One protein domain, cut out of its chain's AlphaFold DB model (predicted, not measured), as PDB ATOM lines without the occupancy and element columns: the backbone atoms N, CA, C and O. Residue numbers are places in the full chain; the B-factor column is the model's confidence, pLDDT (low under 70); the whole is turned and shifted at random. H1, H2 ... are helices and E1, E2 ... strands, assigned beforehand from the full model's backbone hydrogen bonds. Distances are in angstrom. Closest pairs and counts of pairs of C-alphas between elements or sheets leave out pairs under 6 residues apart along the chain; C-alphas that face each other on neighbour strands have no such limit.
ATOM      1  N   ARG A   4      20.178 330.009 -73.403       90.06
ATOM      2  CA  ARG A   4      21.356 330.715 -72.884       90.06
ATOM      3  C   ARG A   4      22.624 329.872 -73.007       90.06
ATOM      4  O   ARG A   4      23.684 330.429 -73.259       90.06
ATOM      5  N   VAL A   5      22.501 328.556 -72.835       92.75
ATOM      6  CA  VAL A   5      23.629 327.621 -72.910       92.75
ATOM      7  C   VAL A   5      24.111 327.514 -74.351       92.75
ATOM      8  O   VAL A   5      25.256 327.842 -74.605       92.75
ATOM      9  N   ILE A   6      23.226 327.234 -75.315       93.44
ATOM     10  CA  ILE A   6      23.648 327.091 -76.721       93.44
ATOM     11  C   ILE A   6      24.289 328.366 -77.290       93.44
ATOM     12  O   ILE A   6      25.289 328.290 -77.992       93.44
ATOM     13  N   LYS A   7      23.778 329.558 -76.943       94.31
ATOM     14  CA  LYS A   7      24.412 330.827 -77.347       94.31
ATOM     15  C   LYS A   7      25.805 330.990 -76.747       94.31
ATOM     16  O   LYS A   7      26.699 331.511 -77.409       94.31
ATOM     17  N   LYS A   8      25.968 330.593 -75.481       95.56
ATOM     18  CA  LYS A   8      27.261 330.633 -74.801       95.56
ATOM     19  C   LYS A   8      28.232 329.656 -75.457       95.56
ATOM     20  O   LYS A   8      29.355 330.058 -75.715       95.56
ATOM     21  N   ASP A   9      27.787 328.441 -75.755       95.81
ATOM     22  CA  ASP A   9      28.620 327.394 -76.347       95.81
ATOM     23  C   ASP A   9      29.116 327.800 -77.739       95.81
ATOM     24  O   ASP A   9      30.316 327.734 -77.978       95.81
ATOM     25  N   ILE A  10      28.236 328.322 -78.613       96.50
ATOM     26  CA  ILE A  10      28.626 328.837 -79.943       96.50
ATOM     27  C   ILE A  10      29.745 329.872 -79.808       96.50
ATOM     28  O   ILE A  10      30.780 329.765 -80.461       96.50
ATOM     29  N   LYS A  11      29.546 330.870 -78.936       95.19
ATOM     30  CA  LYS A  11      30.518 331.951 -78.754       95.19
ATOM     31  C   LYS A  11      31.824 331.448 -78.146       95.19
ATOM     32  O   LYS A  11      32.887 331.883 -78.565       95.19
ATOM     33  N   PHE A  12      31.736 330.606 -77.120       96.94
ATOM     34  CA  PHE A  12      32.899 330.133 -76.382       96.94
ATOM     35  C   PHE A  12      33.773 329.248 -77.264       96.94
ATOM     36  O   PHE A  12      34.934 329.579 -77.456       96.94
ATOM     37  N   LEU A  13      33.200 328.197 -77.857       97.56
ATOM     38  CA  LEU A  13      33.955 327.223 -78.643       97.56
ATOM     39  C   LEU A  13      34.608 327.871 -79.865       97.56
ATOM     40  O   LEU A  13      35.807 327.732 -80.063       97.56
ATOM     41  N   LEU A  14      33.866 328.645 -80.659       97.38
ATOM     42  CA  LEU A  14      34.438 329.224 -81.879       97.38
ATOM     43  C   LEU A  14      35.489 330.302 -81.584       97.38
ATOM     44  O   LEU A  14      36.456 330.422 -82.326       97.38
ATOM     45  N   ASN A  15      35.358 331.046 -80.482       95.94
ATOM     46  CA  ASN A  15      36.401 331.982 -80.057       95.94
ATOM     47  C   ASN A  15      37.652 331.268 -79.516       95.94
ATOM     48  O   ASN A  15      38.765 331.756 -79.702       95.94
ATOM     49  N   ASP A  16      37.470 330.133 -78.843       96.75
ATOM     50  CA  ASP A  16      38.564 329.267 -78.399       96.75
ATOM     51  C   ASP A  16      39.349 328.735 -79.608       96.75
ATOM     52  O   ASP A  16      40.555 328.933 -79.693       96.75
ATOM     53  N   PHE A  17      38.649 328.235 -80.635       97.88
ATOM     54  CA  PHE A  17      39.280 327.799 -81.886       97.88
ATOM     55  C   PHE A  17      40.071 328.914 -82.586       97.88
ATOM     56  O   PHE A  17      41.196 328.687 -83.023       97.88
ATOM     57  N   VAL A  18      39.530 330.137 -82.670       97.31
ATOM     58  CA  VAL A  18      40.280 331.279 -83.233       97.31
ATOM     59  C   VAL A  18      41.563 331.542 -82.439       97.31
ATOM     60  O   VAL A  18      42.600 331.833 -83.035       97.31
ATOM     61  N   SER A  19      41.513 331.412 -81.112       96.56
ATOM     62  CA  SER A  19      42.692 331.576 -80.252       96.56
ATOM     63  C   SER A  19      43.745 330.499 -80.540       96.56
ATOM     64  O   SER A  19      44.924 330.823 -80.684       96.56
ATOM     65  N   ASP A  20      43.320 329.246 -80.717       95.88
ATOM     66  CA  ASP A  20      44.198 328.132 -81.092       95.88
ATOM     67  C   ASP A  20      44.815 328.310 -82.486       95.88
ATOM     68  O   ASP A  20      45.991 328.003 -82.689       95.88
ATOM     69  N   CYS A  21      44.062 328.850 -83.449       95.94
ATOM     70  CA  CYS A  21      44.579 329.189 -84.776       95.94
ATOM     71  C   CYS A  21      45.701 330.231 -84.712       95.94
ATOM     72  O   CYS A  21      46.736 330.054 -85.356       95.94
ATOM     73  N   VAL A  22      45.515 331.302 -83.931       94.00
ATOM     74  CA  VAL A  22      46.545 332.338 -83.741       94.00
ATOM     75  C   VAL A  22      47.792 331.729 -83.104       94.00
ATOM     76  O   VAL A  22      48.893 331.895 -83.623       94.00
ATOM     77  N   LEU A  23      47.613 330.935 -82.046       93.88
ATOM     78  CA  LEU A  23      48.717 330.249 -81.383       93.88
ATOM     79  C   LEU A  23      49.468 329.305 -82.338       93.88
ATOM     80  O   LEU A  23      50.696 329.249 -82.333       93.88
ATOM     81  N   PHE A  24      48.745 328.570 -83.183       93.69
ATOM     82  CA  PHE A  24      49.340 327.695 -84.189       93.69
ATOM     83  C   PHE A  24      50.179 328.466 -85.220       93.69
ATOM     84  O   PHE A  24      51.280 328.024 -85.554       93.69
ATOM     85  N   SER A  25      49.682 329.607 -85.709       91.94
ATOM     86  CA  SER A  25      50.411 330.490 -86.633       91.94
ATOM     87  C   SER A  25      51.731 330.976 -86.020       91.94
ATOM     88  O   SER A  25      52.784 330.832 -86.655       91.94
ATOM     89  N   ASP A  26      51.702 331.403 -84.751       90.50
ATOM     90  CA  ASP A  26      52.897 331.819 -84.005       90.50
ATOM     91  C   ASP A  26      53.935 330.683 -83.916       90.50
ATOM     92  O   ASP A  26      55.125 330.894 -84.160       90.50
ATOM     93  N   PHE A  27      53.500 329.448 -83.633       88.69
ATOM     94  CA  PHE A  27      54.393 328.283 -83.558       88.69
ATOM     95  C   PHE A  27      54.974 327.842 -84.909       88.69
ATOM     96  O   PHE A  27      56.044 327.230 -84.943       88.69
ATOM     97  N   GLN A  28      54.284 328.109 -86.019       86.00
ATOM     98  CA  GLN A  28      54.749 327.759 -87.367       86.00
ATOM     99  C   GLN A  28      55.591 328.861 -88.025       86.00
ATOM    100  O   GLN A  28      55.962 328.714 -89.194       86.00
ATOM    101  N   GLU A  29      55.916 329.937 -87.298       84.06
ATOM    102  CA  GLU A  29      56.659 331.103 -87.807       84.06
ATOM    103  C   GLU A  29      56.010 331.699 -89.069       84.06
ATOM    104  O   GLU A  29      56.692 332.095 -90.015       84.06
ATOM    105  N   GLY A  30      54.680 331.686 -89.136       75.88
ATOM    106  CA  GLY A  30      53.938 332.273 -90.249       75.88
ATOM    107  C   GLY A  30      53.853 331.437 -91.537       75.88
ATOM    108  O   GLY A  30      53.258 331.861 -92.529       75.88
ATOM    109  N   LYS A  31      54.431 330.224 -91.574       83.31
ATOM    110  CA  LYS A  31      54.538 329.408 -92.809       83.31
ATOM    111  C   LYS A  31      53.196 329.008 -93.431       83.31
ATOM    112  O   LYS A  31      53.171 328.679 -94.613       83.31
ATOM    113  N   LYS A  32      52.118 329.002 -92.642       88.31
ATOM    114  CA  LYS A  32      50.766 328.574 -93.045       88.31
ATOM    115  C   LYS A  32      49.703 329.638 -92.744       88.31
ATOM    116  O   LYS A  32      48.542 329.312 -92.524       88.31
ATOM    117  N   ASP A  33      50.092 330.915 -92.682       90.00
ATOM    118  CA  ASP A  33      49.197 331.998 -92.243       90.00
ATOM    119  C   ASP A  33      47.978 332.188 -93.133       90.00
ATOM    120  O   ASP A  33      46.909 332.549 -92.644       90.00
ATOM    121  N   LYS A  34      48.114 331.933 -94.436       93.19
ATOM    122  CA  LYS A  34      46.985 332.035 -95.363       93.19
ATOM    123  C   LYS A  34      45.942 330.969 -95.050       93.19
ATOM    124  O   LYS A  34      44.773 331.292 -94.889       93.19
ATOM    125  N   GLU A  35      46.382 329.727 -94.895       94.69
ATOM    126  CA  GLU A  35      45.536 328.583 -94.575       94.69
ATOM    127  C   GLU A  35      44.898 328.733 -93.186       94.69
ATOM    128  O   GLU A  35      43.720 328.439 -92.996       94.69
ATOM    129  N   VAL A  36      45.647 329.256 -92.213       95.50
ATOM    130  CA  VAL A  36      45.122 329.565 -90.875       95.50
ATOM    131  C   VAL A  36      44.083 330.688 -90.935       95.50
ATOM    132  O   VAL A  36      43.034 330.586 -90.299       95.50
ATOM    133  N   TYR A  37      44.325 331.743 -91.715       95.19
ATOM    134  CA  TYR A  37      43.368 332.836 -91.899       95.19
ATOM    135  C   TYR A  37      42.063 332.364 -92.560       95.19
ATOM    136  O   TYR A  37      40.973 332.802 -92.175       95.19
ATOM    137  N   GLU A  38      42.152 331.443 -93.521       96.81
ATOM    138  CA  GLU A  38      40.984 330.790 -94.119       96.81
ATOM    139  C   GLU A  38      40.179 330.025 -93.058       96.81
ATOM    140  O   GLU A  38      38.968 330.229 -92.962       96.81
ATOM    141  N   LEU A  39      40.833 329.250 -92.182       97.12
ATOM    142  CA  LEU A  39      40.157 328.552 -91.077       97.12
ATOM    143  C   LEU A  39      39.499 329.502 -90.072       97.12
ATOM    144  O   LEU A  39      38.372 329.255 -89.635       97.12
ATOM    145  N   ILE A  40      40.156 330.613 -89.728       97.50
ATOM    146  CA  ILE A  40      39.560 331.649 -88.874       97.50
ATOM    147  C   ILE A  40      38.299 332.205 -89.545       97.50
ATOM    148  O   ILE A  40      37.249 332.294 -88.908       97.50
ATOM    149  N   THR A  41      38.364 332.515 -90.839       97.81
ATOM    150  CA  THR A  41      37.218 333.034 -91.598       97.81
ATOM    151  C   THR A  41      36.066 332.026 -91.651       97.81
ATOM    152  O   THR A  41      34.913 332.398 -91.427       97.81
ATOM    153  N   GLU A  42      36.361 330.745 -91.881       97.62
ATOM    154  CA  GLU A  42      35.367 329.667 -91.828       97.62
ATOM    155  C   GLU A  42      34.704 329.566 -90.445       97.62
ATOM    156  O   GLU A  42      33.481 329.441 -90.352       97.62
ATOM    157  N   SER A  43      35.483 329.680 -89.364       97.75
ATOM    158  CA  SER A  43      34.953 329.636 -87.996       97.75
ATOM    159  C   SER A  43      34.026 330.818 -87.677       97.75
ATOM    160  O   SER A  43      32.989 330.639 -87.033       97.75
ATOM    161  N   LEU A  44      34.339 332.014 -88.190       96.88
ATOM    162  CA  LEU A  44      33.484 333.196 -88.066       96.88
ATOM    163  C   LEU A  44      32.180 333.018 -88.850       96.88
ATOM    164  O   LEU A  44      31.105 333.284 -88.316       96.88
ATOM    165  N   ALA A  45      32.254 332.480 -90.070       97.75
ATOM    166  CA  ALA A  45      31.072 332.180 -90.875       97.75
ATOM    167  C   ALA A  45      30.159 331.142 -90.195       97.75
ATOM    168  O   ALA A  45      28.932 331.298 -90.190       97.75
ATOM    169  N   LEU A  46      30.742 330.112 -89.567       98.06
ATOM    170  CA  LEU A  46      30.001 329.143 -88.758       98.06
ATOM    171  C   LEU A  46      29.324 329.827 -87.559       98.06
ATOM    172  O   LEU A  46      28.137 329.601 -87.308       98.06
ATOM    173  N   SER A  47      30.041 330.712 -86.859       95.94
ATOM    174  CA  SER A  47      29.511 331.480 -85.723       95.94
ATOM    175  C   SER A  47      28.309 332.333 -86.114       95.94
ATOM    176  O   SER A  47      27.270 332.286 -85.445       95.94
ATOM    177  N   ASP A  48      28.412 333.065 -87.224       96.94
ATOM    178  CA  ASP A  48      27.345 333.922 -87.737       96.94
ATOM    179  C   ASP A  48      26.119 333.105 -88.155       96.94
ATOM    180  O   ASP A  48      24.984 333.442 -87.795       96.94
ATOM    181  N   ASN A  49      26.334 331.985 -88.857       97.00
ATOM    182  CA  ASN A  49      25.261 331.085 -89.270       97.00
ATOM    183  C   ASN A  49      24.484 330.542 -88.062       97.00
ATOM    184  O   ASN A  49      23.256 330.683 -87.989       97.00
ATOM    185  N   LEU A  50      25.193 329.955 -87.094       97.25
ATOM    186  CA  LEU A  50      24.579 329.352 -85.914       97.25
ATOM    187  C   LEU A  50      23.909 330.420 -85.045       97.25
ATOM    188  O   LEU A  50      22.759 330.251 -84.635       97.25
ATOM    189  N   SER A  51      24.566 331.560 -84.825       94.62
ATOM    190  CA  SER A  51      24.011 332.675 -84.050       94.62
ATOM    191  C   SER A  51      22.728 333.220 -84.673       94.62
ATOM    192  O   SER A  51      21.747 333.455 -83.961       94.62
ATOM    193  N   SER A  52      22.688 333.368 -86.000       95.00
ATOM    194  CA  SER A  52      21.486 333.780 -86.730       95.00
ATOM    195  C   SER A  52      20.343 332.779 -86.533       95.00
ATOM    196  O   SER A  52      19.238 333.165 -86.143       95.00
ATOM    197  N   ARG A  53      20.619 331.478 -86.683       94.25
ATOM    198  CA  ARG A  53      19.623 330.405 -86.508       94.25
ATOM    199  C   ARG A  53      19.096 330.294 -85.079       94.25
ATOM    200  O   ARG A  53      17.921 329.969 -84.893       94.25
ATOM    201  N   VAL A  54      19.937 330.552 -84.074       94.25
ATOM    202  CA  VAL A  54      19.532 330.540 -82.658       94.25
ATOM    203  C   VAL A  54      18.689 331.766 -82.309       94.25
ATOM    204  O   VAL A  54      17.699 331.643 -81.584       94.25
ATOM    205  N   ASN A  55      19.083 332.948 -82.787       91.81
ATOM    206  CA  ASN A  55      18.388 334.203 -82.497       91.81
ATOM    207  C   ASN A  55      17.068 334.329 -83.265       91.81
ATOM    208  O   ASN A  55      16.114 334.905 -82.743       91.81
ATOM    209  N   PHE A  56      17.003 333.763 -84.471       90.44
ATOM    210  CA  PHE A  56      15.863 333.868 -85.374       90.44
ATOM    211  C   PHE A  56      15.438 332.484 -85.885       90.44
ATOM    212  O   PHE A  56      15.660 332.167 -87.057       90.44
ATOM    213  N   PRO A  57      14.810 331.641 -85.042       89.88
ATOM    214  CA  PRO A  57      14.245 330.377 -85.497       89.88
ATOM    215  C   PRO A  57      13.107 330.652 -86.491       89.88
ATOM    216  O   PRO A  57      12.063 331.200 -86.130       89.88
ATOM    217  N   LYS A  58      13.321 330.301 -87.762       88.06
ATOM    218  CA  LYS A  58      12.357 330.483 -88.854       88.06
ATOM    219  C   LYS A  58      11.912 329.118 -89.358       88.06
ATOM    220  O   LYS A  58      12.747 328.288 -89.703       88.06
ATOM    221  N   LYS A  59      10.600 328.915 -89.459       88.62
ATOM    222  CA  LYS A  59      10.011 327.809 -90.213       88.62
ATOM    223  C   LYS A  59       9.413 328.382 -91.485       88.62
ATOM    224  O   LYS A  59       8.540 329.245 -91.414       88.62
ATOM    225  N   ILE A  60       9.906 327.925 -92.628       88.81
ATOM    226  CA  ILE A  60       9.376 328.293 -93.938       88.81
ATOM    227  C   ILE A  60       8.499 327.138 -94.403       88.81
ATOM    228  O   ILE A  60       8.926 325.986 -94.390       88.81
ATOM    229  N   VAL A  61       7.257 327.441 -94.762       87.44
ATOM    230  CA  VAL A  61       6.327 326.486 -95.368       87.44
ATOM    231  C   VAL A  61       5.885 327.029 -96.717       87.44
ATOM    232  O   VAL A  61       5.611 328.223 -96.838       87.44
ATOM    233  N   ALA A  62       5.817 326.165 -97.725       89.94
ATOM    234  CA  ALA A  62       5.245 326.504 -99.020       89.94
ATOM    235  C   ALA A  62       3.758 326.137 -99.033       89.94
ATOM    236  O   ALA A  62       3.363 325.099 -98.500       89.94
ATOM    237  N   ASN A  63       2.924 326.989 -99.626       85.19
ATOM    238  CA  ASN A  63       1.547 326.609 -99.931       85.19
ATOM    239  C   ASN A  63       1.482 325.729-101.197       85.19
ATOM    240  O   ASN A  63       2.480 325.522-101.882       85.19
ATOM    241  N   GLU A  64       0.282 325.267-101.547       86.12
ATOM    242  CA  GLU A  64       0.005 324.446-102.743       86.12
ATOM    243  C   GLU A  64       0.454 325.092-104.069       86.12
ATOM    244  O   GLU A  64       0.574 324.415-105.085       86.12
ATOM    245  N   LYS A  65       0.710 326.405-104.065       89.44
ATOM    246  CA  LYS A  65       1.166 327.193-105.217       89.44
ATOM    247  C   LYS A  65       2.668 327.510-105.163       89.44
ATOM    248  O   LYS A  65       3.132 328.340-105.937       89.44
ATOM    249  N   GLY A  66       3.414 326.904-104.236       89.12
ATOM    250  CA  GLY A  66       4.857 327.106-104.071       89.12
ATOM    251  C   GLY A  66       5.255 328.434-103.419       89.12
ATOM    252  O   GLY A  66       6.433 328.770-103.401       89.12
ATOM    253  N   VAL A  67       4.308 329.207-102.877       90.25
ATOM    254  CA  VAL A  67       4.614 330.484-102.218       90.25
ATOM    255  C   VAL A  67       5.089 330.222-100.793       90.25
ATOM    256  O   VAL A  67       4.342 329.674 -99.978       90.25
ATOM    257  N   GLU A  68       6.317 330.640-100.496       92.81
ATOM    258  CA  GLU A  68       6.932 330.514 -99.178       92.81
ATOM    259  C   GLU A  68       6.346 331.502 -98.163       92.81
ATOM    260  O   GLU A  68       6.161 332.691 -98.432       92.81
ATOM    261  N   LYS A  69       6.087 331.014 -96.949       90.50
ATOM    262  CA  LYS A  69       5.645 331.823 -95.815       90.50
ATOM    263  C   LYS A  69       6.414 331.441 -94.560       90.50
ATOM    264  O   LYS A  69       6.531 330.264 -94.223       90.50
ATOM    265  N   ILE A  70       6.868 332.453 -93.822       89.25
ATOM    266  CA  ILE A  70       7.434 332.261 -92.485       89.25
ATOM    267  C   ILE A  70       6.287 332.048 -91.497       89.25
ATOM    268  O   ILE A  70       5.397 332.890 -91.355       89.25
ATOM    269  N   VAL A  71       6.323 330.922 -90.797       88.12
ATOM    270  CA  VAL A  71       5.394 330.578 -89.721       88.12
ATOM    271  C   VAL A  71       6.155 330.379 -88.415       88.12
ATOM    272  O   VAL A  71       7.368 330.162 -88.398       88.12
ATOM    273  N   ARG A  72       5.440 330.489 -87.292       86.19
ATOM    274  CA  ARG A  72       6.014 330.201 -85.975       86.19
ATOM    275  C   ARG A  72       6.222 328.696 -85.833       86.19
ATOM    276  O   ARG A  72       5.349 327.921 -86.215       86.19
ATOM    277  N   MET A  73       7.363 328.318 -85.270       88.19
ATOM    278  CA  MET A  73       7.605 326.951 -84.823       88.19
ATOM    279  C   MET A  73       6.793 326.663 -83.563       88.19
ATOM    280  O   MET A  73       6.653 327.537 -82.700       88.19
ATOM    281  N   ASP A  74       6.291 325.439 -83.444       90.75
ATOM    282  CA  ASP A  74       5.753 324.959 -82.175       90.75
ATOM    283  C   ASP A  74       6.875 324.593 -81.177       90.75
ATOM    284  O   ASP A  74       8.074 324.716 -81.442       90.75
ATOM    285  N   THR A  75       6.492 324.157 -79.974       90.00
ATOM    286  CA  THR A  75       7.456 323.862 -78.900       90.00
ATOM    287  C   THR A  75       8.337 322.644 -79.199       90.00
ATOM    288  O   THR A  75       9.497 322.611 -78.776       90.00
ATOM    289  N   ALA A  76       7.811 321.626 -79.882       91.25
ATOM    290  CA  ALA A  76       8.575 320.437 -80.245       91.25
ATOM    291  C   ALA A  76       9.560 320.763 -81.375       91.25
ATOM    292  O   ALA A  76      10.739 320.414 -81.282       91.25
ATOM    293  N   GLU A  77       9.106 321.524 -82.371       92.06
ATOM    294  CA  GLU A  77       9.920 322.019 -83.480       92.06
ATOM    295  C   GLU A  77      11.066 322.908 -82.996       92.06
ATOM    296  O   GLU A  77      12.204 322.711 -83.413       92.06
ATOM    297  N   LEU A  78      10.818 323.821 -82.051       91.88
ATOM    298  CA  LEU A  78      11.874 324.647 -81.452       91.88
ATOM    299  C   LEU A  78      12.932 323.804 -80.733       91.88
ATOM    300  O   LEU A  78      14.130 324.060 -80.859       91.88
ATOM    301  N   LYS A  79      12.513 322.785 -79.974       91.25
ATOM    302  CA  LYS A  79      13.449 321.883 -79.284       91.25
ATOM    303  C   LYS A  79      14.309 321.110 -80.282       91.25
ATOM    304  O   LYS A  79      15.518 321.013 -80.074       91.25
ATOM    305  N   ALA A  80      13.696 320.582 -81.340       92.94
ATOM    306  CA  ALA A  80      14.403 319.880 -82.404       92.94
ATOM    307  C   ALA A  80      15.367 320.815 -83.149       92.94
ATOM    308  O   ALA A  80      16.528 320.461 -83.330       92.94
ATOM    309  N   HIS A  81      14.923 322.031 -83.481       93.62
ATOM    310  CA  HIS A  81      15.726 323.061 -84.143       93.62
ATOM    311  C   HIS A  81      16.971 323.411 -83.341       93.62
ATOM    312  O   HIS A  81      18.082 323.347 -83.859       93.62
ATOM    313  N   TYR A  82      16.819 323.714 -82.050       93.75
ATOM    314  CA  TYR A  82      17.981 324.015 -81.227       93.75
ATOM    315  C   TYR A  82      18.906 322.801 -81.102       93.75
ATOM    316  O   TYR A  82      20.119 322.971 -81.177       93.75
ATOM    317  N   LYS A  83      18.371 321.580 -80.945       94.00
ATOM    318  CA  LYS A  83      19.197 320.363 -80.869       94.00
ATOM    319  C   LYS A  83      19.998 320.148 -82.158       94.00
ATOM    320  O   LYS A  83      21.155 319.755 -82.079       94.00
ATOM    321  N   ALA A  84      19.403 320.440 -83.314       95.38
ATOM    322  CA  ALA A  84      20.101 320.420 -84.593       95.38
ATOM    323  C   ALA A  84      21.234 321.454 -84.621       95.38
ATOM    324  O   ALA A  84      22.352 321.095 -84.944       95.38
ATOM    325  N   ILE A  85      21.000 322.692 -84.172       96.50
ATOM    326  CA  ILE A  85      22.071 323.701 -84.075       96.50
ATOM    327  C   ILE A  85      23.211 323.229 -83.165       96.50
ATOM    328  O   ILE A  85      24.370 323.440 -83.491       96.50
ATOM    329  N   GLN A  86      22.905 322.607 -82.022       95.44
ATOM    330  CA  GLN A  86      23.946 322.095 -81.128       95.44
ATOM    331  C   GLN A  86      24.774 321.004 -81.813       95.44
ATOM    332  O   GLN A  86      25.993 320.984 -81.683       95.44
ATOM    333  N   LYS A  87      24.110 320.105 -82.545       96.75
ATOM    334  CA  LYS A  87      24.784 319.078 -83.332       96.75
ATOM    335  C   LYS A  87      25.686 319.712 -84.398       96.75
ATOM    336  O   LYS A  87      26.864 319.385 -84.441       96.75
ATOM    337  N   ASP A  88      25.156 320.655 -85.173       97.69
ATOM    338  CA  ASP A  88      25.898 321.351 -86.228       97.69
ATOM    339  C   ASP A  88      27.086 322.152 -85.667       97.69
ATOM    340  O   ASP A  88      28.120 322.251 -86.319       97.69
ATOM    341  N   LEU A  89      26.959 322.710 -84.454       97.69
ATOM    342  CA  LEU A  89      28.067 323.355 -83.749       97.69
ATOM    343  C   LEU A  89      29.201 322.366 -83.497       97.69
ATOM    344  O   LEU A  89      30.335 322.678 -83.829       97.69
ATOM    345  N   TYR A  90      28.906 321.204 -82.908       97.00
ATOM    346  CA  TYR A  90      29.939 320.217 -82.601       97.00
ATOM    347  C   TYR A  90      30.552 319.625 -83.869       97.00
ATOM    348  O   TYR A  90      31.767 319.585 -83.973       97.00
ATOM    349  N   GLU A  91      29.740 319.268 -84.865       98.00
ATOM    350  CA  GLU A  91      30.255 318.741 -86.135       98.00
ATOM    351  C   GLU A  91      31.115 319.775 -86.876       98.00
ATOM    352  O   GLU A  91      32.193 319.443 -87.363       98.00
ATOM    353  N   GLY A  92      30.680 321.037 -86.937       97.88
ATOM    354  CA  GLY A  92      31.465 322.106 -87.552       97.88
ATOM    355  C   GLY A  92      32.748 322.417 -86.775       97.88
ATOM    356  O   GLY A  92      33.792 322.640 -87.381       97.88
ATOM    357  N   TYR A  93      32.692 322.392 -85.443       97.44
ATOM    358  CA  TYR A  93      33.854 322.582 -84.576       97.44
ATOM    359  C   TYR A  93      34.880 321.453 -84.739       97.44
ATOM    360  O   TYR A  93      36.059 321.732 -84.947       97.44
ATOM    361  N   ASP A  94      34.437 320.194 -84.747       97.75
ATOM    362  CA  ASP A  94      35.301 319.035 -84.983       97.75
ATOM    363  C   ASP A  94      35.979 319.125 -86.360       97.75
ATOM    364  O   ASP A  94      37.192 318.956 -86.466       97.75
ATOM    365  N   GLN A  95      35.233 319.491 -87.409       98.00
ATOM    366  CA  GLN A  95      35.784 319.680 -88.759       98.00
ATOM    367  C   GLN A  95      36.853 320.780 -88.819       98.00
ATOM    368  O   GLN A  95      37.871 320.616 -89.496       98.00
ATOM    369  N   LEU A  96      36.645 321.899 -88.122       97.94
ATOM    370  CA  LEU A  96      37.628 322.980 -88.030       97.94
ATOM    371  C   LEU A  96      38.935 322.490 -87.382       97.94
ATOM    372  O   LEU A  96      40.021 322.746 -87.910       97.94
ATOM    373  N   PHE A  97      38.841 321.717 -86.296       95.62
ATOM    374  CA  PHE A  97      40.008 321.115 -85.642       95.62
ATOM    375  C   PHE A  97      40.688 320.039 -86.484       95.62
ATOM    376  O   PHE A  97      41.917 319.965 -86.499       95.62
ATOM    377  N   GLU A  98      39.931 319.221 -87.215       96.94
ATOM    378  CA  GLU A  98      40.504 318.259 -88.154       96.94
ATOM    379  C   GLU A  98      41.336 318.965 -89.228       96.94
ATOM    380  O   GLU A  98      42.463 318.543 -89.502       96.94
ATOM    381  N   LYS A  99      40.829 320.068 -89.795       96.50
ATOM    382  CA  LYS A  99      41.573 320.875 -90.772       96.50
ATOM    383  C   LYS A  99      42.822 321.508 -90.154       96.50
ATOM    384  O   LYS A  99      43.902 321.393 -90.730       96.50
ATOM    385  N   LEU A 100      42.720 322.106 -88.963       94.69
ATOM    386  CA  LEU A 100      43.880 322.670 -88.261       94.69
ATOM    387  C   LEU A 100      44.936 321.591 -87.950       94.69
ATOM    388  O   LEU A 100      46.129 321.791 -88.166       94.69
ATOM    389  N   SER A 101      44.501 320.402 -87.525       93.69
ATOM    390  CA  SER A 101      45.371 319.245 -87.282       93.69
ATOM    391  C   SER A 101      46.073 318.767 -88.555       93.69
ATOM    392  O   SER A 101      47.251 318.412 -88.522       93.69
ATOM    393  N   GLN A 102      45.394 318.791 -89.706       94.12
ATOM    394  CA  GLN A 102      46.025 318.497 -90.996       94.12
ATOM    395  C   GLN A 102      47.105 319.524 -91.351       94.12
ATOM    396  O   GLN A 102      48.164 319.129 -91.836       94.12
ATOM    397  N   LEU A 103      46.899 320.807 -91.037       91.62
ATOM    398  CA  LEU A 103      47.946 321.821 -91.175       91.62
ATOM    399  C   LEU A 103      49.114 321.583 -90.209       91.62
ATOM    400  O   LEU A 103      50.244 321.933 -90.534       91.62
ATOM    401  N   ALA A 104      48.891 320.971 -89.049       87.81
ATOM    402  CA  ALA A 104      49.963 320.648 -88.109       87.81
ATOM    403  C   ALA A 104      50.828 319.452 -88.542       87.81
ATOM    404  O   ALA A 104      51.965 319.313 -88.083       87.81
ATOM    405  N   LYS A 105      50.313 318.582 -89.417       86.69
ATOM    406  CA  LYS A 105      51.074 317.443 -89.942       86.69
ATOM    407  C   LYS A 105      52.201 317.949 -90.854       86.69
ATOM    408  O   LYS A 105      52.013 318.881 -91.641       86.69
TER     409      LYS A 105
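This is residues 4 to 105 of the 106 residues of an uncharacterized protein of Bacteroidales bacterium (UniProt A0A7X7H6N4). Three long helices, H1, H2 and H3, lie side by side as an up-and-down bundle, their centres making a triangle, and a small two-stranded hairpin, E1 and E2, sits at one end, where the chain passes from H2 to H3. H3 is the longest helix, and the hairpin's strands have the centres farthest from the mean of the C-alphas. The printed part has 102 residues, with three named helices and two named strands in the order H1, H2, E1, E2, H3; the class is mostly helix, and the sheet E1 - E2 is antiparallel. The whole is loose, with a radius of gyration of the C-alphas of 17.4 A, and elongated, spanning 58 by 30 by 18 A.

Start at H1, residues 4 to 27, and go on to H2, residues 33 to 55: they form a helical hairpin and touch, closest at the C-alphas of Val 18 and Ile 40, 5.7 A apart. Their lines stand at a shallow tilt of 4 degrees, opposite ways. Look next at H3, residues 75 to 104, which touches H2, closest at the C-alphas of Leu 50 and Ile 85, 6.5 A apart, at a shallow tilt of 5 degrees, opposite ways. H3 also touches H1, closest at the C-alphas of Ile 6 and Gln 86, 6.7 A apart, at a shallow tilt of 7 degrees, the same way. In H1, H2 and H3 every O i to N i+4 pair is within hydrogen-bond range. Between H2 and H3, find the hairpin of E1, residues 59 to 62, and E2, residues 68 to 71, antiparallel with 143 degrees between their directions. N 69 and O 61 are 2.8 A apart and N 71 and O 59 are 2.8 A apart, within hydrogen-bond range. H1 is apart from E1 and E2.

Find C-alpha 4 at (21.356, 330.715, -72.884); from there H1 runs 34.8 A to C-alpha 27. H2 begins at C-alpha 33, at (49.197, 331.998, -92.243), and runs 32.4 A to C-alpha 55. E1 then measures 10.1 A and E2 9.6 A. H3 runs 43.6 A from C-alpha 75 to C-alpha 104, at (49.963, 320.648, -88.109).

The two C-alphas farthest apart are those of Glu 29 and Glu 64, 59.0 A. The printed part has no cut, and its four links are tight. The mean pLDDT of the printed part is 93.3, and no printed residue is under 70.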